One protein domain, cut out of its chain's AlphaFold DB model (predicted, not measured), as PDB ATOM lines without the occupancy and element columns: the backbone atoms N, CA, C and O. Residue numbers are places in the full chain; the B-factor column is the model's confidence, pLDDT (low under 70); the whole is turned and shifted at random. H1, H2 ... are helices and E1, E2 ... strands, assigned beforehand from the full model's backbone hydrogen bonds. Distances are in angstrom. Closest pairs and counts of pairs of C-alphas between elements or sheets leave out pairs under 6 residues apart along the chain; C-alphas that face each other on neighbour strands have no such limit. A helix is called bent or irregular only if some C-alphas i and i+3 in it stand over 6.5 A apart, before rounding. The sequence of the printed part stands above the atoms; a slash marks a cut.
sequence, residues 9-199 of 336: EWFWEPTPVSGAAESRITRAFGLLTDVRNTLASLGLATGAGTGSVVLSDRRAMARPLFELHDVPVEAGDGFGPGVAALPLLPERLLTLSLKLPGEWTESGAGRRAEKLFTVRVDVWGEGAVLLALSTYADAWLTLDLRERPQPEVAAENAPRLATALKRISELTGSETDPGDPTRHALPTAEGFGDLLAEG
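This is residues 9 to 199 of the 336 residues of an uncharacterized protein of Streptomyces sp. ADI95-16 (UniProt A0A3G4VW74). A long, twisted sheet of six antiparallel strands makes one wall, and two long helices, H1 and H3, cover one face of it, partly overlapping lengthwise and running opposite ways. The paired strands E4 and E5 run along much of the length, and the stretch after H3 pairs with the edge strand E1 through residues 177 to 178. The printed part has 191 residues, with four named helices and six named strands in the order E1 H1 E2 E3 H2 E4 E5 E6 H3 H4; across the sheet the order is E1 E6 E5 E4 E2 E3. The class is mixed, helices and strands; the whole is compact, with a radius of gyration of the C-alphas of 17.3 A, yet elongated, spanning 50 by 31 by 30 A.

Start in the sheet with E4, residues 92 to 106, 43.5 A long, from C-alpha 92 at (-30.530, 21.607, -4.802). E5, residues 109 to 124, runs 42.2 A; E6 is residues 129 to 135, E1 9 to 12, E2 49 to 57 and E3 66 to 73, which bends by 72 degrees at residue 70. Find H1 at C-alpha 21, (-20.343, 22.368, -7.928); it runs to residue 41, 30.3 A. H3, residues 151 to 172, is 30.7 A long and irregular, C-alphas 156 and 159 being 7.3 A apart, with a kink of 37 degrees near residue 158. H2 is residues 81 to 84; H4, residues 195 to 198, ends at (-29.406, 27.065, 36.792).

E4, E5 and E6 form a meander, each strand the antiparallel neighbour of the one before; look at N 98 and O 119, 2.8 A, and N 132 and O 120, 2.8 A. E2 is the neighbour of E4, with N 52 and O 97 at 2.8 A, and E2 and E3 are a hairpin. E3, H2 and E4 make a split strand-helix-strand unit, E2 lying between its two strands, with a right-handed crossover. H1 lies over E5 and E4 at a height over the sheet of 8.8 A. H3 is on the same face, over E6. H1 and H3 touch through residues 35 to 39 and 164 to 168 alone, closest at the C-alphas of Leu 39 and Ala 164, 6.2 A, at a shallow tilt of 29 degrees. H2 only grazes the sheet and only just touches H1, with 3 pairs of C-alphas within 8 A, the closest Ile 25 and Ala 84, 6.0 A. Every O i to N i+4 pair is within hydrogen-bond range in H1, 16 of 18 in H3; H2 and H4 are too short for one.

The two farthest C-alphas, of Ala 20 and Arg 148, are 51.5 A apart. The printed part has no cut. The links E6 to H3 and H3 to H4 are long; H4 is only just apart from H3, closest 8.4 A. Residues 75 to 81 have pLDDT under 70.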
ATOM      1  N   GLU A   9     -26.625  20.842  20.162       98.38
ATOM      2  CA  GLU A   9     -26.172  21.125  18.803       98.38
ATOM      3  C   GLU A   9     -25.511  22.505  18.740       98.38
ATOM      4  O   GLU A   9     -25.884  23.420  19.474       98.38
ATOM      5  N   TRP A  10     -24.532  22.647  17.849       98.75
ATOM      6  CA  TRP A  10     -23.866  23.911  17.540       98.75
ATOM      7  C   TRP A  10     -23.747  24.067  16.037       98.75
ATOM      8  O   TRP A  10     -23.525  23.082  15.323       98.75
ATOM      9  N   PHE A  11     -23.851  25.306  15.581       98.62
ATOM     10  CA  PHE A  11     -23.888  25.672  14.183       98.62
ATOM     11  C   PHE A  11     -22.776  26.660  13.844       98.62
ATOM     12  O   PHE A  11     -22.363  27.487  14.655       98.62
ATOM     13  N   TRP A  12     -22.296  26.559  12.611       98.50
ATOM     14  CA  TRP A  12     -21.389  27.519  12.004       98.50
ATOM     15  C   TRP A  12     -21.834  27.765  10.571       98.50
ATOM     16  O   TRP A  12     -22.185  26.826   9.850       98.50
ATOM     17  N   GLU A  13     -21.724  29.013  10.127       96.44
ATOM     18  CA  GLU A  13     -21.924  29.410   8.733       96.44
ATOM     19  C   GLU A  13     -20.572  29.786   8.104       96.44
ATOM     20  O   GLU A  13     -20.203  30.965   8.094       96.44
ATOM     21  N   PRO A  14     -19.763  28.817   7.626       92.94
ATOM     22  CA  PRO A  14     -18.499  29.118   6.966       92.94
ATOM     23  C   PRO A  14     -18.705  30.012   5.743       92.94
ATOM     24  O   PRO A  14     -19.734  29.946   5.069       92.94
ATOM     25  N   THR A  15     -17.671  30.774   5.369       87.38
ATOM     26  CA  THR A  15     -17.731  31.625   4.168       87.38
ATOM     27  C   THR A  15     -18.196  30.822   2.944       87.38
ATOM     28  O   THR A  15     -17.584  29.785   2.663       87.38
ATOM     29  N   PRO A  16     -19.196  31.290   2.172       83.19
ATOM     30  CA  PRO A  16     -19.716  30.570   1.014       83.19
ATOM     31  C   PRO A  16     -18.634  30.128   0.028       83.19
ATOM     32  O   PRO A  16     -17.586  30.764  -0.129       83.19
ATOM     33  N   VAL A  17     -18.883  29.018  -0.662       73.94
ATOM     34  CA  VAL A  17     -17.950  28.496  -1.664       73.94
ATOM     35  C   VAL A  17     -18.319  29.029  -3.047       73.94
ATOM     36  O   VAL A  17     -19.204  28.500  -3.722       73.94
ATOM     37  N   SER A  18     -17.604  30.056  -3.498       72.44
ATOM     38  CA  SER A  18     -17.670  30.522  -4.887       72.44
ATOM     39  C   SER A  18     -17.006  29.505  -5.822       72.44
ATOM     40  O   SER A  18     -15.894  29.058  -5.548       72.44
ATOM     41  N   GLY A  19     -17.650  29.139  -6.935       73.12
ATOM     42  CA  GLY A  19     -17.044  28.263  -7.947       73.12
ATOM     43  C   GLY A  19     -17.986  27.213  -8.537       73.12
ATOM     44  O   GLY A  19     -19.208  27.358  -8.501       73.12
ATOM     45  N   ALA A  20     -17.410  26.158  -9.115       78.88
ATOM     46  CA  ALA A  20     -18.157  25.026  -9.663       78.88
ATOM     47  C   ALA A  20     -18.721  24.125  -8.548       78.88
ATOM     48  O   ALA A  20     -18.234  24.143  -7.418       78.88
ATOM     49  N   ALA A  21     -19.732  23.311  -8.872       75.38
ATOM     50  CA  ALA A  21     -20.343  22.368  -7.928       75.38
ATOM     51  C   ALA A  21     -19.309  21.429  -7.278       75.38
ATOM     52  O   ALA A  21     -19.302  21.286  -6.060       75.38
ATOM     53  N   GLU A  22     -18.384  20.878  -8.068       78.94
ATOM     54  CA  GLU A  22     -17.304  19.998  -7.598       78.94
ATOM     55  C   GLU A  22     -16.453  20.654  -6.499       78.94
ATOM     56  O   GLU A  22     -16.138  20.026  -5.488       78.94
ATOM     57  N   SER A  23     -16.133  21.945  -6.645       81.06
ATOM     58  CA  SER A  23     -15.383  22.702  -5.637       81.06
ATOM     59  C   SER A  23     -16.170  22.854  -4.332       81.06
ATOM     60  O   SER A  23     -15.579  22.793  -3.254       81.06
ATOM     61  N   ARG A  24     -17.501  23.003  -4.407       86.88
ATOM     62  CA  ARG A  24     -18.369  23.080  -3.217       86.88
ATOM     63  C   ARG A  24     -18.421  21.754  -2.469       86.88
ATOM     64  O   ARG A  24     -18.222  21.735  -1.259       86.88
ATOM     65  N   ILE A  25     -18.631  20.657  -3.194       88.25
ATOM     66  CA  ILE A  25     -18.686  19.305  -2.622       88.25
ATOM     67  C   ILE A  25     -17.337  18.935  -1.997       88.25
ATOM     68  O   ILE A  25     -17.282  18.464  -0.864       88.25
ATOM     69  N   THR A  26     -16.238  19.228  -2.695       87.38
ATOM     70  CA  THR A  26     -14.879  18.995  -2.186       87.38
ATOM     71  C   THR A  26     -14.631  19.751  -0.882       87.38
ATOM     72  O   THR A  26     -14.123  19.177   0.079       87.38
ATOM     73  N   ARG A  27     -15.036  21.025  -0.807       87.56
ATOM     74  CA  ARG A  27     -14.910  21.818   0.423       87.56
ATOM     75  C   ARG A  27     -15.767  21.265   1.563       87.56
ATOM     76  O   ARG A  27     -15.299  21.242   2.696       87.56
ATOM     77  N   ALA A  28     -16.973  20.784   1.278       90.31
ATOM     78  CA  ALA A  28     -17.841  20.175   2.283       90.31
ATOM     79  C   ALA A  28     -17.239  18.889   2.879       90.31
ATOM     80  O   ALA A  28     -17.267  18.700   4.095       90.31
ATOM     81  N   PHE A  29     -16.608  18.049   2.052       89.31
ATOM     82  CA  PHE A  29     -15.837  16.901   2.543       89.31
ATOM     83  C   PHE A  29     -14.604  17.302   3.351       89.31
ATOM     84  O   PHE A  29     -14.290  16.641   4.344       89.31
ATOM     85  N   GLY A  30     -13.935  18.386   2.946       89.56
ATOM     86  CA  GLY A  30     -12.855  18.997   3.718       89.56
ATOM     87  C   GLY A  30     -13.319  19.348   5.131       89.56
ATOM     88  O   GLY A  30     -12.754  18.838   6.090       89.56
ATOM     89  N   LEU A  31     -14.429  20.085   5.258       93.00
ATOM     90  CA  LEU A  31     -15.004  20.463   6.556       93.00
ATOM     91  C   LEU A  31     -15.340  19.247   7.431       93.00
ATOM     92  O   LEU A  31     -14.968  19.218   8.601       93.00
ATOM     93  N   LEU A  32     -15.993  18.216   6.878       92.75
ATOM     94  CA  LEU A  32     -16.272  16.981   7.627       92.75
ATOM     95  C   LEU A  32     -14.991  16.318   8.147       92.75
ATOM     96  O   LEU A  32     -14.925  15.900   9.304       92.75
ATOM     97  N   THR A  33     -13.976  16.221   7.288       91.56
ATOM     98  CA  THR A  33     -12.688  15.608   7.627       91.56
ATOM     99  C   THR A  33     -11.964  16.402   8.703       91.56
ATOM    100  O   THR A  33     -11.459  15.822   9.662       91.56
ATOM    101  N   ASP A  34     -11.953  17.718   8.571       93.62
ATOM    102  CA  ASP A  34     -11.275  18.624   9.480       93.62
ATOM    103  C   ASP A  34     -11.915  18.639  10.874       93.62
ATOM    104  O   ASP A  34     -11.213  18.553  11.889       93.62
ATOM    105  N   VAL A  35     -13.251  18.663  10.944       96.00
ATOM    106  CA  VAL A  35     -13.991  18.572  12.212       96.00
ATOM    107  C   VAL A  35     -13.752  17.214  12.869       96.00
ATOM    108  O   VAL A  35     -13.422  17.150  14.053       96.00
ATOM    109  N   ARG A  36     -13.828  16.117  12.105       94.88
ATOM    110  CA  ARG A  36     -13.496  14.772  12.598       94.88
ATOM    111  C   ARG A  36     -12.085  14.712  13.179       94.88
ATOM    112  O   ARG A  36     -11.901  14.186  14.274       94.88
ATOM    113  N   ASN A  37     -11.097  15.249  12.467       94.12
ATOM    114  CA  ASN A  37      -9.705  15.261  12.912       94.12
ATOM    115  C   ASN A  37      -9.532  16.112  14.176       94.12
ATOM    116  O   ASN A  37      -8.793  15.730  15.084       94.12
ATOM    117  N   THR A  38     -10.258  17.228  14.269       96.44
ATOM    118  CA  THR A  38     -10.292  18.077  15.465       96.44
ATOM    119  C   THR A  38     -10.808  17.296  16.672       96.44
ATOM    120  O   THR A  38     -10.122  17.250  17.696       96.44
ATOM    121  N   LEU A  39     -11.946  16.608  16.539       97.19
ATOM    122  CA  LEU A  39     -12.511  15.763  17.597       97.19
ATOM    123  C   LEU A  39     -11.566  14.614  17.974       97.19
ATOM    124  O   LEU A  39     -11.311  14.382  19.156       97.19
ATOM    125  N   ALA A  40     -10.989  13.928  16.987       95.25
ATOM    126  CA  ALA A  40     -10.051  12.834  17.225       95.25
ATOM    127  C   ALA A  40      -8.788  13.301  17.968       95.25
ATOM    128  O   ALA A  40      -8.342  12.638  18.903       95.25
ATOM    129  N   SER A  41      -8.254  14.483  17.633       95.69
ATOM    130  CA  SER A  41      -7.083  15.066  18.311       95.69
ATOM    131  C   SER A  41      -7.314  15.366  19.799       95.69
ATOM    132  O   SER A  41      -6.356  15.503  20.556       95.69
ATOM    133  N   LEU A  42      -8.581  15.468  20.214       96.56
ATOM    134  CA  LEU A  42      -9.015  15.725  21.588       96.56
ATOM    135  C   LEU A  42      -9.530  14.449  22.284       96.56
ATOM    136  O   LEU A  42     -10.095  14.521  23.378       96.56
ATOM    137  N   GLY A  43      -9.370  13.279  21.651       94.81
ATOM    138  CA  GLY A  43      -9.868  12.002  22.166       94.81
ATOM    139  C   GLY A  43     -11.395  11.942  22.263       94.81
ATOM    140  O   GLY A  43     -11.926  11.246  23.121       94.81
ATOM    141  N   LEU A  44     -12.112  12.721  21.446       96.31
ATOM    142  CA  LEU A  44     -13.580  12.759  21.414       96.31
ATOM    143  C   LEU A  44     -14.169  11.841  20.334       96.31
ATOM    144  O   LEU A  44     -15.352  11.525  20.384       96.31
ATOM    145  N   ALA A  45     -13.360  11.404  19.366       94.44
ATOM    146  CA  ALA A  45     -13.766  10.502  18.291       94.44
ATOM    147  C   ALA A  45     -12.633   9.531  17.930       94.44
ATOM    148  O   ALA A  45     -11.461   9.886  18.034       94.44
ATOM    149  N   THR A  46     -12.959   8.325  17.453       84.00
ATOM    150  CA  THR A  46     -11.943   7.303  17.113       84.00
ATOM    151  C   THR A  46     -11.425   7.348  15.672       84.00
ATOM    152  O   THR A  46     -10.709   6.450  15.249       84.00
ATOM    153  N   GLY A  47     -11.764   8.389  14.905       75.69
ATOM    154  CA  GLY A  47     -11.227   8.650  13.558       75.69
ATOM    155  C   GLY A  47     -11.945   7.942  12.400       75.69
ATOM    156  O   GLY A  47     -12.034   8.518  11.319       75.69
ATOM    157  N   ALA A  48     -12.514   6.757  12.621       86.50
ATOM    158  CA  ALA A  48     -13.466   6.120  11.704       86.50
ATOM    159  C   ALA A  48     -14.908   6.477  12.091       86.50
ATOM    160  O   ALA A  48     -15.182   6.767  13.258       86.50
ATOM    161  N   GLY A  49     -15.829   6.444  11.132       91.00
ATOM    162  CA  GLY A  49     -17.246   6.685  11.383       91.00
ATOM    163  C   GLY A  49     -18.143   6.129  10.289       91.00
ATOM    164  O   GLY A  49     -17.684   5.483   9.350       91.00
ATOM    165  N   THR A  50     -19.432   6.417  10.409       92.62
ATOM    166  CA  THR A  50     -20.443   5.981   9.450       92.62
ATOM    167  C   THR A  50     -21.092   7.201   8.816       92.62
ATOM    168  O   THR A  50     -21.692   8.033   9.500       92.62
ATOM    169  N   GLY A  51     -20.957   7.328   7.503       92.56
ATOM    170  CA  GLY A  51     -21.423   8.474   6.747       92.56
ATOM    171  C   GLY A  51     -22.784   8.267   6.080       92.56
ATOM    172  O   GLY A  51     -23.189   7.150   5.761       92.56
ATOM    173  N   SER A  52     -23.481   9.367   5.793       94.25
ATOM    174  CA  SER A  52     -24.579   9.405   4.823       94.25
ATOM    175  C   SER A  52     -24.508  10.637   3.915       94.25
ATOM    176  O   SER A  52     -23.968  11.679   4.287       94.25
ATOM    177  N   VAL A  53     -25.070  10.508   2.717       95.06
ATOM    178  CA  VAL A  53     -25.166  11.556   1.697       95.06
ATOM    179  C   VAL A  53     -26.593  11.598   1.193       95.06
ATOM    180  O   VAL A  53     -27.122  10.581   0.750       95.06
ATOM    181  N   VAL A  54     -27.194  12.778   1.209       95.31
ATOM    182  CA  VAL A  54     -28.527  13.005   0.660       95.31
ATOM    183  C   VAL A  54     -28.475  14.226  -0.246       95.31
ATOM    184  O   VAL A  54     -28.058  15.301   0.173       95.31
ATOM    185  N   LEU A  55     -28.888  14.067  -1.501       95.69
ATOM    186  CA  LEU A  55     -29.089  15.170  -2.436       95.69
ATOM    187  C   LEU A  55     -30.577  15.301  -2.709       95.69
ATOM    188  O   LEU A  55     -31.201  14.348  -3.172       95.69
ATOM    189  N   SER A  56     -31.121  16.497  -2.532       95.06
ATOM    190  CA  SER A  56     -32.552  16.730  -2.703       95.06
ATOM    191  C   SER A  56     -32.841  18.012  -3.483       95.06
ATOM    192  O   SER A  56     -32.049  18.956  -3.484       95.06
ATOM    193  N   ASP A  57     -33.992  18.052  -4.157       93.44
ATOM    194  CA  ASP A  57     -34.519  19.257  -4.809       93.44
ATOM    195  C   ASP A  57     -35.332  20.065  -3.794       93.44
ATOM    196  O   ASP A  57     -36.313  19.553  -3.251       93.44
ATOM    197  N   ARG A  58     -34.963  21.329  -3.546       90.94
ATOM    198  CA  ARG A  58     -35.615  22.240  -2.580       90.94
ATOM    199  C   ARG A  58     -37.107  22.431  -2.835       90.94
ATOM    200  O   ARG A  58     -37.832  22.790  -1.913       90.94
ATOM    201  N   ARG A  59     -37.580  22.189  -4.057       89.00
ATOM    202  CA  ARG A  59     -39.000  22.257  -4.430       89.00
ATOM    203  C   ARG A  59     -39.751  20.962  -4.107       89.00
ATOM    204  O   ARG A  59     -40.977  20.971  -4.086       89.00
ATOM    205  N   ALA A  60     -39.036  19.866  -3.860       88.62
ATOM    206  CA  ALA A  60     -39.580  18.531  -3.633       88.62
ATOM    207  C   ALA A  60     -38.752  17.736  -2.600       88.62
ATOM    208  O   ALA A  60     -38.243  16.656  -2.890       88.62
ATOM    209  N   MET A  61     -38.658  18.243  -1.363       82.88
ATOM    210  CA  MET A  61     -37.848  17.631  -0.291       82.88
ATOM    211  C   MET A  61     -38.270  16.211   0.116       82.88
ATOM    212  O   MET A  61     -37.468  15.480   0.684       82.88
ATOM    213  N   ALA A  62     -39.511  15.803  -0.168       84.44
ATOM    214  CA  ALA A  62     -40.050  14.516   0.273       84.44
ATOM    215  C   ALA A  62     -39.404  13.293  -0.401       84.44
ATOM    216  O   ALA A  62     -39.575  12.176   0.082       84.44
ATOM    217  N   ARG A  63     -38.720  13.473  -1.538       89.06
ATOM    218  CA  ARG A  63     -38.025  12.389  -2.239       89.06
ATOM    219  C   ARG A  63     -36.628  12.854  -2.634       89.06
ATOM    220  O   ARG A  63     -36.526  13.733  -3.495       89.06
ATOM    221  N   PRO A  64     -35.568  12.291  -2.034       92.19
ATOM    222  CA  PRO A  64     -34.217  12.640  -2.428       92.19
ATOM    223  C   PRO A  64     -33.962  12.230  -3.883       92.19
ATOM    224  O   PRO A  64     -34.496  11.243  -4.389       92.19
ATOM    225  N   LEU A  65     -33.146  13.025  -4.571       93.44
ATOM    226  CA  LEU A  65     -32.640  12.735  -5.913       93.44
ATOM    227  C   LEU A  65     -31.542  11.666  -5.873       93.44
ATOM    228  O   LEU A  65     -31.347  10.941  -6.845       93.44
ATOM    229  N   PHE A  66     -30.804  11.617  -4.766       93.00
ATOM    230  CA  PHE A  66     -29.782  10.625  -4.478       93.00
ATOM    231  C   PHE A  66     -29.688  10.437  -2.967       93.00
ATOM    232  O   PHE A  66     -29.701  11.418  -2.221       93.00
ATOM    233  N   GLU A  67     -29.553   9.192  -2.532       93.44
ATOM    234  CA  GLU A  67     -29.353   8.840  -1.134       93.44
ATOM    235  C   GLU A  67     -28.330   7.711  -1.019       93.44
ATOM    236  O   GLU A  67     -28.310   6.764  -1.807       93.44
ATOM    237  N   LEU A  68     -27.450   7.847  -0.040       92.25
ATOM    238  CA  LEU A  68     -26.464   6.856   0.339       92.25
ATOM    239  C   LEU A  68     -26.389   6.876   1.861       92.25
ATOM    240  O   LEU A  68     -26.098   7.916   2.451       92.25
ATOM    241  N   HIS A  69     -26.658   5.739   2.491       91.06
ATOM    242  CA  HIS A  69     -26.742   5.630   3.941       91.06
ATOM    243  C   HIS A  69     -25.754   4.615   4.486       91.06
ATOM    244  O   HIS A  69     -25.380   3.659   3.811       91.06
ATOM    245  N   ASP A  70     -25.363   4.862   5.728       85.50
ATOM    246  CA  ASP A  70     -24.583   3.968   6.570       85.50
ATOM    247  C   ASP A  70     -23.298   3.404   5.936       85.50
ATOM    248  O   ASP A  70     -22.938   2.242   6.120       85.50
ATOM    249  N   VAL A  71     -22.570   4.253   5.201       89.12
ATOM    250  CA  VAL A  71     -21.306   3.871   4.557       89.12
ATOM    251  C   VAL A  71     -20.150   4.033   5.541       89.12
ATOM    252  O   VAL A  71     -20.014   5.112   6.117       89.12
ATOM    253  N   PRO A  72     -19.288   3.019   5.731       87.88
ATOM    254  CA  PRO A  72     -18.061   3.180   6.505       87.88
ATOM    255  C   PRO A  72     -17.157   4.254   5.886       87.88
ATOM    256  O   PRO A  72     -16.879   4.220   4.688       87.88
ATOM    257  N   VAL A  73     -16.702   5.207   6.699       84.50
ATOM    258  CA  VAL A  73     -15.792   6.283   6.287       84.50
ATOM    259  C   VAL A  73     -14.560   6.261   7.188       84.50
ATOM    260  O   VAL A  73     -14.616   6.662   8.355       84.50
ATOM    261  N   GLU A  74     -13.441   5.810   6.630       80.44
ATOM    262  CA  GLU A  74     -12.142   5.771   7.305       80.44
ATOM    263  C   GLU A  74     -11.449   7.142   7.309       80.44
ATOM    264  O   GLU A  74     -11.825   8.084   6.597       80.44
ATOM    265  N   ALA A  75     -10.413   7.276   8.138       63.56
ATOM    266  CA  ALA A  75      -9.596   8.484   8.201       63.56
ATOM    267  C   ALA A  75      -8.885   8.736   6.856       63.56
ATOM    268  O   ALA A  75      -8.010   7.979   6.453       63.56
ATOM    269  N   GLY A  76      -9.249   9.830   6.178       57.44
ATOM    270  CA  GLY A  76      -8.702  10.213   4.868       57.44
ATOM    271  C   GLY A  76      -9.551   9.816   3.656       57.44
ATOM    272  O   GLY A  76      -9.310  10.342   2.571       57.44
ATOM    273  N   ASP A  77     -10.579   8.986   3.842       64.94
ATOM    274  CA  ASP A  77     -11.492   8.604   2.767       64.94
ATOM    275  C   ASP A  77     -12.670   9.581   2.653       64.94
ATOM    276  O   ASP A  77     -13.217  10.069   3.645       64.94
ATOM    277  N   GLY A  78     -13.064   9.877   1.411       65.50
ATOM    278  CA  GLY A  78     -14.354  10.494   1.104       65.50
ATOM    279  C   GLY A  78     -15.440   9.434   0.908       65.50
ATOM    280  O   GLY A  78     -15.194   8.236   0.987       65.50
ATOM    281  N   PHE A  79     -16.641   9.857   0.527       69.56
ATOM    282  CA  PHE A  79     -17.768   8.958   0.232       69.56
ATOM    283  C   PHE A  79     -17.662   8.258  -1.141       69.56
ATOM    284  O   PHE A  79     -18.659   7.855  -1.740       69.56
ATOM    285  N   GLY A  80     -16.440   8.146  -1.669       69.69
ATOM    286  CA  GLY A  80     -16.140   7.663  -3.012       69.69
ATOM    287  C   GLY A  80     -16.307   8.718  -4.125       69.69
ATOM    288  O   GLY A  80     -16.921   9.771  -3.934       69.69
ATOM    289  N   PRO A  81     -15.767   8.442  -5.329       64.44
ATOM    290  CA  PRO A  81     -15.725   9.401  -6.439       64.44
ATOM    291  C   PRO A  81     -17.108   9.758  -7.008       64.44
ATOM    292  O   PRO A  81     -17.276  10.836  -7.571       64.44
ATOM    293  N   GLY A  82     -18.112   8.887  -6.845       74.19
ATOM    294  CA  GLY A  82     -19.469   9.125  -7.349       74.19
ATOM    295  C   GLY A  82     -20.162  10.324  -6.698       74.19
ATOM    296  O   GLY A  82     -20.917  11.026  -7.366       74.19
ATOM    297  N   VAL A  83     -19.866  10.606  -5.425       80.06
ATOM    298  CA  VAL A  83     -20.484  11.728  -4.705       80.06
ATOM    299  C   VAL A  83     -19.862  13.067  -5.106       80.06
ATOM    300  O   VAL A  83     -20.572  14.061  -5.245       80.06
ATOM    301  N   ALA A  84     -18.551  13.095  -5.365       79.12
ATOM    302  CA  ALA A  84     -17.848  14.302  -5.809       79.12
ATOM    303  C   ALA A  84     -18.367  14.843  -7.157       79.12
ATOM    304  O   ALA A  84     -18.281  16.042  -7.408       79.12
ATOM    305  N   ALA A  85     -18.935  13.968  -7.994       82.69
ATOM    306  CA  ALA A  85     -19.474  14.298  -9.311       82.69
ATOM    307  C   ALA A  85     -20.974  14.664  -9.311       82.69
ATOM    308  O   ALA A  85     -21.557  14.857 -10.382       82.69
ATOM    309  N   LEU A  86     -21.636  14.736  -8.146       87.00
ATOM    310  CA  LEU A  86     -23.065  15.048  -8.094       87.00
ATOM    311  C   LEU A  86     -23.353  16.468  -8.621       87.00
ATOM    312  O   LEU A  86     -22.686  17.428  -8.228       87.00
ATOM    313  N   PRO A  87     -24.390  16.659  -9.461       87.75
ATOM    314  CA  PRO A  87     -24.737  17.990  -9.932       87.75
ATOM    315  C   PRO A  87     -25.422  18.777  -8.811       87.75
ATOM    316  O   PRO A  87     -26.532  18.436  -8.398       87.75
ATOM    317  N   LEU A  88     -24.795  19.863  -8.353       90.62
ATOM    318  CA  LEU A  88     -25.342  20.748  -7.322       90.62
ATOM    319  C   LEU A  88     -25.857  22.064  -7.932       90.62
ATOM    320  O   LEU A  88     -25.217  23.116  -7.830       90.62
ATOM    321  N   LEU A  89     -26.994  21.956  -8.627       91.56
ATOM    322  CA  LEU A  89     -27.748  23.072  -9.217       91.56
ATOM    323  C   LEU A  89     -28.327  24.004  -8.129       91.56
ATOM    324  O   LEU A  89     -28.515  23.536  -7.008       91.56
ATOM    325  N   PRO A  90     -28.642  25.281  -8.430       90.44
ATOM    326  CA  PRO A  90     -29.075  26.275  -7.433       90.44
ATOM    327  C   PRO A  90     -30.238  25.832  -6.533       90.44
ATOM    328  O   PRO A  90     -30.233  26.070  -5.327       90.44
ATOM    329  N   GLU A  91     -31.218  25.128  -7.098       92.94
ATOM    330  CA  GLU A  91     -32.387  24.603  -6.391       92.94
ATOM    331  C   GLU A  91     -32.115  23.336  -5.568       92.94
ATOM    332  O   GLU A  91     -33.044  22.793  -4.979       92.94
ATOM    333  N   ARG A  92     -30.878  22.840  -5.514       95.00
ATOM    334  CA  ARG A  92     -30.530  21.607  -4.802       95.00
ATOM    335  C   ARG A  92     -29.893  21.885  -3.447       95.00
ATOM    336  O   ARG A  92     -29.230  22.904  -3.244       95.00
ATOM    337  N   LEU A  93     -30.092  20.938  -2.542       95.00
ATOM    338  CA  LEU A  93     -29.447  20.856  -1.238       95.00
ATOM    339  C   LEU A  93     -28.714  19.519  -1.151       95.00
ATOM    340  O   LEU A  93     -29.319  18.471  -1.383       95.00
ATOM    341  N   LEU A  94     -27.424  19.572  -0.837       95.25
ATOM    342  CA  LEU A  94     -26.624  18.408  -0.482       95.25
ATOM    343  C   LEU A  94     -26.416  18.401   1.029       95.25
ATOM    344  O   LEU A  94     -25.817  19.331   1.559       95.25
ATOM    345  N   THR A  95     -26.846  17.335   1.686       96.12
ATOM    346  CA  THR A  95     -26.588  17.074   3.100       96.12
ATOM    347  C   THR A  95     -25.594  15.933   3.205       96.12
ATOM    348  O   THR A  95     -25.853  14.814   2.754       96.12
ATOM    349  N   LEU A  96     -24.451  16.212   3.817       95.44
ATOM    350  CA  LEU A  96     -23.475  15.210   4.213       95.44
ATOM    351  C   LEU A  96     -23.562  15.040   5.725       95.44
ATOM    352  O   LEU A  96     -23.583  16.030   6.452       95.44
ATOM    353  N   SER A  97     -23.589  13.808   6.218       95.75
ATOM    354  CA  SER A  97     -23.546  13.543   7.654       95.75
ATOM    355  C   SER A  97     -22.547  12.451   7.988       95.75
ATOM    356  O   SER A  97     -22.333  11.524   7.209       95.75
ATOM    357  N   LEU A  98     -21.917  12.570   9.152       95.44
ATOM    358  CA  LEU A  98     -20.948  11.616   9.661       95.44
ATOM    359  C   LEU A  98     -21.239  11.332  11.133       95.44
ATOM    360  O   LEU A  98     -21.059  12.201  11.986       95.44
ATOM    361  N   LYS A  99     -21.685  10.109  11.419       95.88
ATOM    362  CA  LYS A  99     -21.839   9.574  12.774       95.88
ATOM    363  C   LYS A  99     -20.463   9.113  13.248       95.88
ATOM    364  O   LYS A  99     -19.823   8.295  12.587       95.88
ATOM    365  N   LEU A 100     -20.007   9.649  14.371       96.19
ATOM    366  CA  LEU A 100     -18.686   9.386  14.919       96.19
ATOM    367  C   LEU A 100     -18.803   8.610  16.234       96.19
ATOM    368  O   LEU A 100     -19.334   9.137  17.221       96.19
ATOM    369  N   PRO A 101     -18.255   7.386  16.274       96.06
ATOM    370  CA  PRO A 101     -17.912   6.740  17.517       96.06
ATOM    371  C   PRO A 101     -16.902   7.578  18.292       96.06
ATOM    372  O   PRO A 101     -15.963   8.140  17.719       96.06
ATOM    373  N   GLY A 102     -17.075   7.626  19.603       95.69
ATOM    374  CA  GLY A 102     -16.246   8.450  20.462       95.69
ATOM    375  C   GLY A 102     -16.174   7.938  21.882       95.69
ATOM    376  O   GLY A 102     -16.863   6.983  22.254       95.69
ATOM    377  N   GLU A 103     -15.304   8.587  22.651       95.12
ATOM    378  CA  GLU A 103     -14.975   8.179  24.006       95.12
ATOM    379  C   GLU A 103     -15.058   9.338  25.001       95.12
ATOM    380  O   GLU A 103     -14.724  10.495  24.713       95.12
ATOM    381  N   TRP A 104     -15.509   9.006  26.204       94.75
ATOM    382  CA  TRP A 104     -15.478   9.891  27.359       94.75
ATOM    383  C   TRP A 104     -14.946   9.146  28.571       94.75
ATOM    384  O   TRP A 104     -14.904   7.915  28.589       94.75
ATOM    385  N   THR A 105     -14.508   9.896  29.569       94.06
ATOM    386  CA  THR A 105     -13.948   9.329  30.793       94.06
ATOM    387  C   THR A 105     -14.969   9.444  31.909       94.06
ATOM    388  O   THR A 105     -15.674  10.440  32.015       94.06
ATOM    389  N   GLU A 106     -15.073   8.414  32.731       92.38
ATOM    390  CA  GLU A 106     -15.860   8.457  33.953       92.38
ATOM    391  C   GLU A 106     -15.071   7.754  35.054       92.38
ATOM    392  O   GLU A 106     -14.782   6.557  34.953       92.38
ATOM    393  N   SER A 107     -14.702   8.494  36.103       89.25
ATOM    394  CA  SER A 107     -13.878   7.973  37.206       89.25
ATOM    395  C   SER A 107     -12.566   7.347  36.710       89.25
ATOM    396  O   SER A 107     -12.148   6.282  37.169       89.25
ATOM    397  N   GLY A 108     -11.938   7.969  35.707       86.25
ATOM    398  CA  GLY A 108     -10.713   7.473  35.072       86.25
ATOM    399  C   GLY A 108     -10.891   6.281  34.121       86.25
ATOM    400  O   GLY A 108      -9.915   5.852  33.502       86.25
ATOM    401  N   ALA A 109     -12.103   5.742  33.966       90.88
ATOM    402  CA  ALA A 109     -12.377   4.655  33.036       90.88
ATOM    403  C   ALA A 109     -12.931   5.192  31.709       90.88
ATOM    404  O   ALA A 109     -13.903   5.944  31.688       90.88
ATOM    405  N   GLY A 110     -12.332   4.764  30.596       91.44
ATOM    406  CA  GLY A 110     -12.827   5.078  29.258       91.44
ATOM    407  C   GLY A 110     -14.167   4.398  28.979       91.44
ATOM    408  O   GLY A 110     -14.368   3.216  29.278       91.44
ATOM    409  N   ARG A 111     -15.088   5.160  28.405       93.88
ATOM    410  CA  ARG A 111     -16.417   4.751  27.956       93.88
ATOM    411  C   ARG A 111     -16.542   5.057  26.481       93.88
ATOM    412  O   ARG A 111     -15.954   6.022  26.008       93.88
ATOM    413  N   ARG A 112     -17.308   4.243  25.759       93.56
ATOM    414  CA  ARG A 112     -17.434   4.340  24.307       93.56
ATOM    415  C   ARG A 112     -18.893   4.324  23.889       93.56
ATOM    416  O   ARG A 112     -19.666   3.512  24.387       93.56
ATOM    417  N   ALA A 113     -19.227   5.166  22.918       95.19
ATOM    418  CA  ALA A 113     -20.484   5.103  22.188       95.19
ATOM    419  C   ALA A 113     -20.200   5.109  20.687       95.19
ATOM    420  O   ALA A 113     -19.329   5.836  20.216       95.19
ATOM    421  N   GLU A 114     -20.956   4.322  19.928       94.19
ATOM    422  CA  GLU A 114     -20.838   4.227  18.466       94.19
ATOM    423  C   GLU A 114     -21.411   5.457  17.746       94.19
ATOM    424  O   GLU A 114     -21.144   5.675  16.567       94.19
ATOM    425  N   LYS A 115     -22.166   6.286  18.469       94.94
ATOM    426  CA  LYS A 115     -22.684   7.575  18.013       94.94
ATOM    427  C   LYS A 115     -22.548   8.595  19.144       94.94
ATOM    428  O   LYS A 115     -23.531   8.945  19.789       94.94
ATOM    429  N   LEU A 116     -21.316   9.027  19.417       97.06
ATOM    430  CA  LEU A 116     -21.068  10.078  20.409       97.06
ATOM    431  C   LEU A 116     -21.298  11.466  19.807       97.06
ATOM    432  O   LEU A 116     -21.899  12.323  20.449       97.06
ATOM    433  N   PHE A 117     -20.868  11.649  18.555       97.94
ATOM    434  CA  PHE A 117     -21.064  12.877  17.792       97.94
ATOM    435  C   PHE A 117     -21.697  12.594  16.430       97.94
ATOM    436  O   PHE A 117     -21.469  11.542  15.831       97.94
ATOM    437  N   THR A 118     -22.437  13.567  15.908       97.94
ATOM    438  CA  THR A 118     -22.775  13.649  14.483       97.94
ATOM    439  C   THR A 118     -22.251  14.971  13.949       97.94
ATOM    440  O   THR A 118     -22.531  16.017  14.526       97.94
ATOM    441  N   VAL A 119     -21.520  14.934  12.839       97.94
ATOM    442  CA  VAL A 119     -21.169  16.136  12.075       97.94
ATOM    443  C   VAL A 119     -22.062  16.184  10.843       97.94
ATOM    444  O   VAL A 119     -22.151  15.189  10.124       97.94
ATOM    445  N   ARG A 120     -22.730  17.308  10.590       97.88
ATOM    446  CA  ARG A 120     -23.566  17.528   9.403       97.88
ATOM    447  C   ARG A 120     -23.047  18.737   8.637       97.88
ATOM    448  O   ARG A 120     -22.762  19.762   9.240       97.88
ATOM    449  N   VAL A 121     -22.938  18.622   7.319       97.25
ATOM    450  CA  VAL A 121     -22.637  19.743   6.426       97.25
ATOM    451  C   VAL A 121     -23.726  19.823   5.370       97.25
ATOM    452  O   VAL A 121     -23.863  18.921   4.543       97.25
ATOM    453  N   ASP A 122     -24.473  20.916   5.400       96.19
ATOM    454  CA  ASP A 122     -25.490  21.257   4.418       96.19
ATOM    455  C   ASP A 122     -24.915  22.263   3.422       96.19
ATOM    456  O   ASP A 122     -24.347  23.285   3.803       96.19
ATOM    457  N   VAL A 123     -25.037  21.962   2.131       94.94
ATOM    458  CA  VAL A 123     -24.518  22.783   1.035       94.94
ATOM    459  C   VAL A 123     -25.644  23.089   0.067       94.94
ATOM    460  O   VAL A 123     -26.145  22.214  -0.647       94.94
ATOM    461  N   TRP A 124     -26.011  24.361  -0.011       93.94
ATOM    462  CA  TRP A 124     -26.957  24.837  -1.010       93.94
ATOM    463  C   TRP A 124     -26.254  25.017  -2.352       93.94
ATOM    464  O   TRP A 124     -25.097  25.437  -2.419       93.94
ATOM    465  N   GLY A 125     -26.956  24.753  -3.455       90.94
ATOM    466  CA  GLY A 125     -26.373  24.904  -4.789       90.94
ATOM    467  C   GLY A 125     -25.947  26.318  -5.160       90.94
ATOM    468  O   GLY A 125     -25.077  26.480  -6.015       90.94
ATOM    469  N   GLU A 126     -26.483  27.322  -4.471       89.75
ATOM    470  CA  GLU A 126     -26.067  28.725  -4.571       89.75
ATOM    471  C   GLU A 126     -24.759  29.027  -3.814       89.75
ATOM    472  O   GLU A 126     -24.160  30.078  -4.021       89.75
ATOM    473  N   GLY A 127     -24.270  28.093  -2.992       89.00
ATOM    474  CA  GLY A 127     -22.954  28.149  -2.350       89.00
ATOM    475  C   GLY A 127     -22.953  28.414  -0.847       89.00
ATOM    476  O   GLY A 127     -21.874  28.361  -0.254       89.00
ATOM    477  N   ALA A 128     -24.116  28.663  -0.234       92.75
ATOM    478  CA  ALA A 128     -24.241  28.710   1.222       92.75
ATOM    479  C   ALA A 128     -23.879  27.348   1.836       92.75
ATOM    480  O   ALA A 128     -24.135  26.302   1.227       92.75
ATOM    481  N   VAL A 129     -23.278  27.378   3.025       94.88
ATOM    482  CA  VAL A 129     -22.864  26.191   3.776       94.88
ATOM    483  C   VAL A 129     -23.263  26.367   5.233       94.88
ATOM    484  O   VAL A 129     -22.981  27.412   5.811       94.88
ATOM    485  N   LEU A 130     -23.865  25.336   5.818       97.19
ATOM    486  CA  LEU A 130     -24.129  25.236   7.249       97.19
ATOM    487  C   LEU A 130     -23.417  23.990   7.770       97.19
ATOM    488  O   LEU A 130     -23.627  22.887   7.264       97.19
ATOM    489  N   LEU A 131     -22.551  24.174   8.758       98.38
ATOM    490  CA  LEU A 131     -21.933  23.092   9.512       98.38
ATOM    491  C   LEU A 131     -22.679  22.958  10.838       98.38
ATOM    492  O   LEU A 131     -22.878  23.955  11.522       98.38
ATOM    493  N   ALA A 132     -23.026  21.733  11.220       98.56
ATOM    494  CA  ALA A 132     -23.560  21.423  12.535       98.56
ATOM    495  C   ALA A 132     -22.748  20.315  13.216       98.56
ATOM    496  O   ALA A 132     -22.349  19.335  12.578       98.56
ATOM    497  N   LEU A 133     -22.543  20.458  14.524       98.69
ATOM    498  CA  LEU A 133     -22.033  19.415  15.405       98.69
ATOM    499  C   LEU A 133     -23.110  19.091  16.436       98.69
ATOM    500  O   LEU A 133     -23.584  19.988  17.120       98.69
ATOM    501  N   SER A 134     -23.448  17.816  16.585       98.56
ATOM    502  CA  SER A 134     -24.403  17.331  17.585       98.56
ATOM    503  C   SER A 134     -23.714  16.329  18.512       98.56
ATOM    504  O   SER A 134     -22.937  15.499  18.031       98.56
ATOM    505  N   THR A 135     -24.019  16.350  19.810       98.25
ATOM    506  CA  THR A 135     -23.561  15.338  20.785       98.25
ATOM    507  C   THR A 135     -24.734  14.657  21.482       98.25
ATOM    508  O   THR A 135     -25.799  15.253  21.617       98.25
ATOM    509  N   TYR A 136     -24.548  13.407  21.908       97.00
ATOM    510  CA  TYR A 136     -25.618  12.546  22.445       97.00
ATOM    511  C   TYR A 136     -25.349  12.052  23.872       97.00
ATOM    512  O   TYR A 136     -26.142  11.295  24.418       97.00
ATOM    513  N   ALA A 137     -24.215  12.421  24.468       96.19
ATOM    514  CA  ALA A 137     -23.879  12.030  25.834       96.19
ATOM    515  C   ALA A 137     -24.186  13.145  26.828       96.19
ATOM    516  O   ALA A 137     -23.990  14.320  26.526       96.19
ATOM    517  N   ASP A 138     -24.554  12.759  28.044       96.31
ATOM    518  CA  ASP A 138     -24.608  13.656  29.203       96.31
ATOM    519  C   ASP A 138     -23.244  13.868  29.872       96.31
ATOM    520  O   ASP A 138     -23.152  14.639  30.814       96.31
ATOM    521  N   ALA A 139     -22.168  13.233  29.396       96.50
ATOM    522  CA  ALA A 139     -20.840  13.306  30.017       96.50
ATOM    523  C   ALA A 139     -20.269  14.736  30.118       96.50
ATOM    524  O   ALA A 139     -19.283  14.970  30.811       96.50
ATOM    525  N   TRP A 140     -20.859  15.684  29.391       96.88
ATOM    526  CA  TRP A 140     -20.488  17.099  29.370       96.88
ATOM    527  C   TRP A 140     -21.272  17.942  30.384       96.88
ATOM    528  O   TRP A 140     -20.934  19.106  30.579       96.88
ATOM    529  N   LEU A 141     -22.333  17.385  30.971       96.81
ATOM    530  CA  LEU A 141     -23.306  18.080  31.806       96.81
ATOM    531  C   LEU A 141     -22.999  17.876  33.290       96.81
ATOM    532  O   LEU A 141     -22.518  16.820  33.690       96.81
ATOM    533  N   THR A 142     -23.334  18.859  34.128       96.81
ATOM    534  CA  THR A 142     -23.164  18.763  35.588       96.81
ATOM    535  C   THR A 142     -24.240  17.916  36.279       96.81
ATOM    536  O   THR A 142     -24.037  17.483  37.416       96.81
ATOM    537  N   LEU A 143     -25.335  17.615  35.575       95.88
ATOM    538  CA  LEU A 143     -26.366  16.639  35.930       95.88
ATOM    539  C   LEU A 143     -26.422  15.537  34.863       95.88
ATOM    540  O   LEU A 143     -26.189  15.819  33.689       95.88
ATOM    541  N   ASP A 144     -26.692  14.290  35.247       94.88
ATOM    542  CA  ASP A 144     -26.994  13.220  34.288       94.88
ATOM    543  C   ASP A 144     -28.440  13.345  33.774       94.88
ATOM    544  O   ASP A 144     -29.193  14.209  34.215       94.88
ATOM    545  N   LEU A 145     -28.855  12.497  32.828       94.00
ATOM    546  CA  LEU A 145     -30.220  12.566  32.261       94.00
ATOM    547  C   LEU A 145     -31.328  12.071  33.208       94.00
ATOM    548  O   LEU A 145     -32.483  12.024  32.806       94.00
ATOM    549  N   ARG A 146     -30.969  11.626  34.416       94.38
ATOM    550  CA  ARG A 146     -31.887  11.348  35.536       94.38
ATOM    551  C   ARG A 146     -31.781  12.466  36.586       94.38
ATOM    552  O   ARG A 146     -32.136  12.272  37.746       94.38
ATOM    553  N   GLU A 147     -31.150  13.573  36.197       94.06
ATOM    554  CA  GLU A 147     -30.953  14.799  36.952       94.06
ATOM    555  C   GLU A 147     -30.193  14.600  38.268       94.06
ATOM    556  O   GLU A 147     -30.301  15.368  39.227       94.06
ATOM    557  N   ARG A 148     -29.329  13.579  38.295       94.81
ATOM    558  CA  ARG A 148     -28.411  13.321  39.402       94.81
ATOM    559  C   ARG A 148     -27.101  14.080  39.181       94.81
ATOM    560  O   ARG A 148     -26.567  14.051  38.072       94.81
ATOM    561  N   PRO A 149     -26.530  14.710  40.221       96.06
ATOM    562  CA  PRO A 149     -25.245  15.393  40.109       96.06
ATOM    563  C   PRO A 149     -24.113  14.488  39.611       96.06
ATOM    564  O   PRO A 149     -23.905  13.398  40.142       96.06
ATOM    565  N   GLN A 150     -23.350  14.985  38.636       95.94
ATOM    566  CA  GLN A 150     -22.125  14.368  38.110       95.94
ATOM    567  C   GLN A 150     -21.021  15.404  37.766       95.94
ATOM    568  O   GLN A 150     -20.406  15.332  36.696       95.94
ATOM    569  N   PRO A 151     -20.733  16.396  38.634       96.25
ATOM    570  CA  PRO A 151     -19.785  17.468  38.319       96.25
ATOM    571  C   PRO A 151     -18.357  16.964  38.058       96.25
ATOM    572  O   PRO A 151     -17.623  17.579  37.287       96.25
ATOM    573  N   GLU A 152     -17.954  15.836  38.646       96.25
ATOM    574  CA  GLU A 152     -16.650  15.220  38.396       96.25
ATOM    575  C   GLU A 152     -16.541  14.689  36.960       96.25
ATOM    576  O   GLU A 152     -15.521  14.894  36.302       96.25
ATOM    577  N   VAL A 153     -17.612  14.077  36.439       96.69
ATOM    578  CA  VAL A 153     -17.677  13.609  35.045       96.69
ATOM    579  C   VAL A 153     -17.626  14.805  34.096       96.69
ATOM    580  O   VAL A 153     -16.839  14.803  33.149       96.69
ATOM    581  N   ALA A 154     -18.387  15.865  34.384       96.88
ATOM    582  CA  ALA A 154     -18.343  17.098  33.601       96.88
ATOM    583  C   ALA A 154     -16.929  17.703  33.578       96.88
ATOM    584  O   ALA A 154     -16.415  18.041  32.511       96.88
ATOM    585  N   ALA A 155     -16.257  17.780  34.730       96.44
ATOM    586  CA  ALA A 155     -14.908  18.334  34.843       96.44
ATOM    587  C   ALA A 155     -13.859  17.541  34.037       96.44
ATOM    588  O   ALA A 155     -12.929  18.137  33.488       96.44
ATOM    589  N   GLU A 156     -14.014  16.218  33.918       95.75
ATOM    590  CA  GLU A 156     -13.137  15.361  33.106       95.75
ATOM    591  C   GLU A 156     -13.348  15.543  31.586       95.75
ATOM    592  O   GLU A 156     -12.431  15.301  30.791       95.75
ATOM    593  N   ASN A 157     -14.541  15.965  31.150       97.69
ATOM    594  CA  ASN A 157     -14.954  15.862  29.747       97.69
ATOM    595  C   ASN A 157     -15.309  17.196  29.077       97.69
ATOM    596  O   ASN A 157     -14.875  17.433  27.946       97.69
ATOM    597  N   ALA A 158     -16.052  18.078  29.749       97.75
ATOM    598  CA  ALA A 158     -16.523  19.350  29.200       97.75
ATOM    599  C   ALA A 158     -15.395  20.246  28.640       97.75
ATOM    600  O   ALA A 158     -15.570  20.781  27.543       97.75
ATOM    601  N   PRO A 159     -14.192  20.345  29.254       98.00
ATOM    602  CA  PRO A 159     -13.100  21.149  28.691       98.00
ATOM    603  C   PRO A 159     -12.627  20.683  27.306       98.00
ATOM    604  O   PRO A 159     -12.184  21.495  26.484       98.00
ATOM    605  N   ARG A 160     -12.721  19.375  27.019       97.50
ATOM    606  CA  ARG A 160     -12.363  18.818  25.704       97.50
ATOM    607  C   ARG A 160     -13.381  19.248  24.653       97.50
ATOM    608  O   ARG A 160     -12.974  19.656  23.568       97.50
ATOM    609  N   LEU A 161     -14.673  19.220  24.989       98.44
ATOM    610  CA  LEU A 161     -15.741  19.719  24.123       98.44
ATOM    611  C   LEU A 161     -15.592  21.226  23.867       98.44
ATOM    612  O   LEU A 161     -15.560  21.631  22.709       98.44
ATOM    613  N   ALA A 162     -15.387  22.035  24.909       98.56
ATOM    614  CA  ALA A 162     -15.159  23.478  24.783       98.56
ATOM    615  C   ALA A 162     -13.992  23.799  23.831       98.56
ATOM    616  O   ALA A 162     -14.089  24.642  22.935       98.56
ATOM    617  N   THR A 163     -12.886  23.060  23.976       98.62
ATOM    618  CA  THR A 163     -11.720  23.180  23.090       98.62
ATOM    619  C   THR A 163     -12.054  22.788  21.649       98.62
ATOM    620  O   THR A 163     -11.560  23.426  20.717       98.62
ATOM    621  N   ALA A 164     -12.882  21.759  21.446       98.50
ATOM    622  CA  ALA A 164     -13.324  21.346  20.117       98.50
ATOM    623  C   ALA A 164     -14.158  22.439  19.442       98.50
ATOM    624  O   ALA A 164     -13.836  22.817  18.319       98.50
ATOM    625  N   LEU A 165     -15.161  22.987  20.138       98.75
ATOM    626  CA  LEU A 165     -16.016  24.061  19.621       98.75
ATOM    627  C   LEU A 165     -15.181  25.272  19.203       98.75
ATOM    628  O   LEU A 165     -15.284  25.726  18.068       98.75
ATOM    629  N   LYS A 166     -14.258  25.712  20.068       98.50
ATOM    630  CA  LYS A 166     -13.334  26.808  19.756       98.50
ATOM    631  C   LYS A 166     -12.514  26.546  18.489       98.50
ATOM    632  O   LYS A 166     -12.416  27.419  17.631       98.50
ATOM    633  N   ARG A 167     -11.926  25.351  18.357       98.44
ATOM    634  CA  ARG A 167     -11.124  24.988  17.176       98.44
ATOM    635  C   ARG A 167     -11.962  24.915  15.902       98.44
ATOM    636  O   ARG A 167     -11.465  25.271  14.839       98.44
ATOM    637  N   ILE A 168     -13.217  24.477  15.990       98.25
ATOM    638  CA  ILE A 168     -14.140  24.468  14.846       98.25
ATOM    639  C   ILE A 168     -14.486  25.905  14.429       98.25
ATOM    640  O   ILE A 168     -14.500  26.203  13.236       98.25
ATOM    641  N   SER A 169     -14.672  26.825  15.376       98.00
ATOM    642  CA  SER A 169     -14.873  28.251  15.076       98.00
ATOM    643  C   SER A 169     -13.658  28.865  14.376       98.00
ATOM    644  O   SER A 169     -13.791  29.524  13.347       98.00
ATOM    645  N   GLU A 170     -12.447  28.570  14.858       97.06
ATOM    646  CA  GLU A 170     -11.197  28.975  14.197       97.06
ATOM    647  C   GLU A 170     -11.082  28.392  12.777       97.06
ATOM    648  O   GLU A 170     -10.636  29.078  11.856       97.06
ATOM    649  N   LEU A 171     -11.515  27.142  12.586       95.38
ATOM    650  CA  LEU A 171     -11.476  26.444  11.302       95.38
ATOM    651  C   LEU A 171     -12.467  27.002  10.276       95.38
ATOM    652  O   LEU A 171     -12.160  27.104   9.088       95.38
ATOM    653  N   THR A 172     -13.675  27.329  10.725       95.31
ATOM    654  CA  THR A 172     -14.743  27.843   9.862       95.31
ATOM    655  C   THR A 172     -14.615  29.342   9.606       95.31
ATOM    656  O   THR A 172     -15.120  29.823   8.588       95.31
ATOM    657  N   GLY A 173     -13.913  30.062  10.489       95.00
ATOM    658  CA  GLY A 173     -13.851  31.521  10.498       95.00
ATOM    659  C   GLY A 173     -15.147  32.174  10.987       95.00
ATOM    660  O   GLY A 173     -15.331  33.369  10.760       95.00
ATOM    661  N   SER A 174     -16.028  31.401  11.627       95.38
ATOM    662  CA  SER A 174     -17.345  31.828  12.102       95.38
ATOM    663  C   SER A 174     -17.456  31.586  13.603       95.38
ATOM    664  O   SER A 174     -16.851  30.657  14.137       95.38
ATOM    665  N   GLU A 175     -18.211  32.431  14.297       95.00
ATOM    666  CA  GLU A 175     -18.488  32.232  15.721       95.00
ATOM    667  C   GLU A 175     -19.362  30.989  15.930       95.00
ATOM    668  O   GLU A 175     -20.111  30.588  15.038       95.00
ATOM    669  N   THR A 176     -19.238  30.364  17.104       97.12
ATOM    670  CA  THR A 176     -20.117  29.263  17.501       97.12
ATOM    671  C   THR A 176     -21.521  29.816  17.708       97.12
ATOM    672  O   THR A 176     -21.703  30.646  18.599       97.12
ATOM    673  N   ASP A 177     -22.497  29.326  16.951       98.19
ATOM    674  CA  ASP A 177     -23.916  29.589  17.189       98.19
ATOM    675  C   ASP A 177     -24.530  28.395  17.942       98.19
ATOM    676  O   ASP A 177     -24.665  27.308  17.365       98.19
ATOM    677  N   PRO A 178     -24.808  28.508  19.253       98.19
ATOM    678  CA  PRO A 178     -25.411  27.421  20.015       98.19
ATOM    679  C   PRO A 178     -26.848  27.179  19.554       98.19
ATOM    680  O   PRO A 178     -27.606  28.121  19.342       98.19
ATOM    681  N   GLY A 179     -27.234  25.913  19.429       97.25
ATOM    682  CA  GLY A 179     -28.610  25.549  19.116       97.25
ATOM    683  C   GLY A 179     -29.593  25.878  20.236       97.25
ATOM    684  O   GLY A 179     -29.211  26.226  21.355       97.25
ATOM    685  N   ASP A 180     -30.877  25.706  19.925       96.81
ATOM    686  CA  ASP A 180     -31.954  25.879  20.894       96.81
ATOM    687  C   ASP A 180     -31.767  24.964  22.124       96.81
ATOM    688  O   ASP A 180     -31.212  23.862  22.003       96.81
ATOM    689  N   PRO A 181     -32.263  25.378  23.308       95.44
ATOM    690  CA  PRO A 181     -32.314  24.511  24.476       95.44
ATOM    691  C   PRO A 181     -33.021  23.199  24.136       95.44
ATOM    692  O   PRO A 181     -34.109  23.185  23.553       95.44
ATOM    693  N   THR A 182     -32.405  22.085  24.514       93.94
ATOM    694  CA  THR A 182     -33.057  20.781  24.446       93.94
ATOM    695  C   THR A 182     -33.755  20.510  25.773       93.94
ATOM    696  O   THR A 182     -33.482  21.147  26.785       93.94
ATOM    697  N   ARG A 183     -34.598  19.478  25.809       90.69
ATOM    698  CA  ARG A 183     -35.174  18.965  27.064       90.69
ATOM    699  C   ARG A 183     -34.137  18.428  28.066       90.69
ATOM    700  O   ARG A 183     -34.520  18.026  29.157       90.69
ATOM    701  N   HIS A 184     -32.867  18.334  27.664       91.25
ATOM    702  CA  HIS A 184     -31.779  17.772  28.462       91.25
ATOM    703  C   HIS A 184     -30.770  18.832  28.907       91.25
ATOM    704  O   HIS A 184     -30.169  18.690  29.966       91.25
ATOM    705  N   ALA A 185     -30.521  19.855  28.086       94.38
ATOM    706  CA  ALA A 185     -29.463  20.819  28.347       94.38
ATOM    707  C   ALA A 185     -29.639  22.124  27.564       94.38
ATOM    708  O   ALA A 185     -30.322  22.176  26.540       94.38
ATOM    709  N   LEU A 186     -28.930  23.157  28.019       95.50
ATOM    710  CA  LEU A 186     -28.791  24.445  27.345       95.50
ATOM    711  C   LEU A 186     -27.424  24.523  26.642       95.50
ATOM    712  O   LEU A 186     -26.412  24.668  27.337       95.50
ATOM    713  N   PRO A 187     -27.348  24.425  25.302       97.75
ATOM    714  CA  PRO A 187     -26.106  24.670  24.576       97.75
ATOM    715  C   PRO A 187     -25.615  26.112  24.767       97.75
ATOM    716  O   PRO A 187     -26.388  27.067  24.756       97.75
ATOM    717  N   THR A 188     -24.304  26.283  24.905       97.94
ATOM    718  CA  THR A 188     -23.614  27.578  24.968       97.94
ATOM    719  C   THR A 188     -22.438  27.586  23.997       97.94
ATOM    720  O   THR A 188     -22.035  26.541  23.482       97.94
ATOM    721  N   ALA A 189     -21.835  28.753  23.752       97.12
ATOM    722  CA  ALA A 189     -20.689  28.865  22.844       97.12
ATOM    723  C   ALA A 189     -19.465  28.037  23.295       97.12
ATOM    724  O   ALA A 189     -18.602  27.716  22.475       97.12
ATOM    725  N   GLU A 190     -19.403  27.676  24.582       96.69
ATOM    726  CA  GLU A 190     -18.306  26.927  25.204       96.69
ATOM    727  C   GLU A 190     -18.695  25.488  25.589       96.69
ATOM    728  O   GLU A 190     -17.876  24.756  26.139       96.69
ATOM    729  N   GLY A 191     -19.916  25.043  25.284       97.50
ATOM    730  CA  GLY A 191     -20.407  23.714  25.643       97.50
ATOM    731  C   GLY A 191     -21.843  23.786  26.133       97.50
ATOM    732  O   GLY A 191     -22.748  24.003  25.333       97.50
ATOM    733  N   PHE A 192     -22.052  23.603  27.432       97.69
ATOM    734  CA  PHE A 192     -23.377  23.616  28.051       97.69
ATOM    735  C   PHE A 192     -23.424  24.552  29.259       97.69
ATOM    736  O   PHE A 192     -22.389  24.824  29.871       97.69
ATOM    737  N   GLY A 193     -24.621  25.048  29.578       94.62
ATOM    738  CA  GLY A 193     -24.902  25.769  30.820       94.62
ATOM    739  C   GLY A 193     -24.721  24.875  32.050       94.62
ATOM    740  O   GLY A 193     -24.759  23.644  31.952       94.62
ATOM    741  N   ASP A 194     -24.511  25.491  33.213       93.88
ATOM    742  CA  ASP A 194     -24.338  24.741  34.458       93.88
ATOM    743  C   ASP A 194     -25.702  24.434  35.081       93.88
ATOM    744  O   ASP A 194     -26.263  25.233  35.830       93.88
ATOM    745  N   LEU A 195     -26.215  23.235  34.806       90.81
ATOM    746  CA  LEU A 195     -27.518  22.788  35.297       90.81
ATOM    747  C   LEU A 195     -27.590  22.671  36.830       90.81
ATOM    748  O   LEU A 195     -28.683  22.750  37.384       90.81
ATOM    749  N   LEU A 196     -26.461  22.535  37.539       90.94
ATOM    750  CA  LEU A 196     -26.454  22.591  39.008       90.94
ATOM    751  C   LEU A 196     -26.722  24.005  39.529       90.94
ATOM    752  O   LEU A 196     -27.323  24.162  40.593       90.94
ATOM    753  N   ALA A 197     -26.256  25.025  38.808       90.69
ATOM    754  CA  ALA A 197     -26.451  26.422  39.173       90.69
ATOM    755  C   ALA A 197     -27.805  26.960  38.683       90.69
ATOM    756  O   ALA A 197     -28.451  27.737  39.386       90.69
ATOM    757  N   GLU A 198     -28.218  26.555  37.485       88.88
ATOM    758  CA  GLU A 198     -29.406  27.065  36.792       88.88
ATOM    759  C   GLU A 198     -30.678  26.269  37.128       88.88
ATOM    760  O   GLU A 198     -31.775  26.831  37.123       88.88
ATOM    761  N   GLY A 199     -30.526  24.993  37.495       87.25
ATOM    762  CA  GLY A 199     -31.614  24.034  37.669       87.25
ATOM    763  C   GLY A 199     -31.973  23.324  36.360       87.25
ATOM    764  O   GLY A 199     -31.938  23.917  35.283       87.25
TER     765      GLY A 199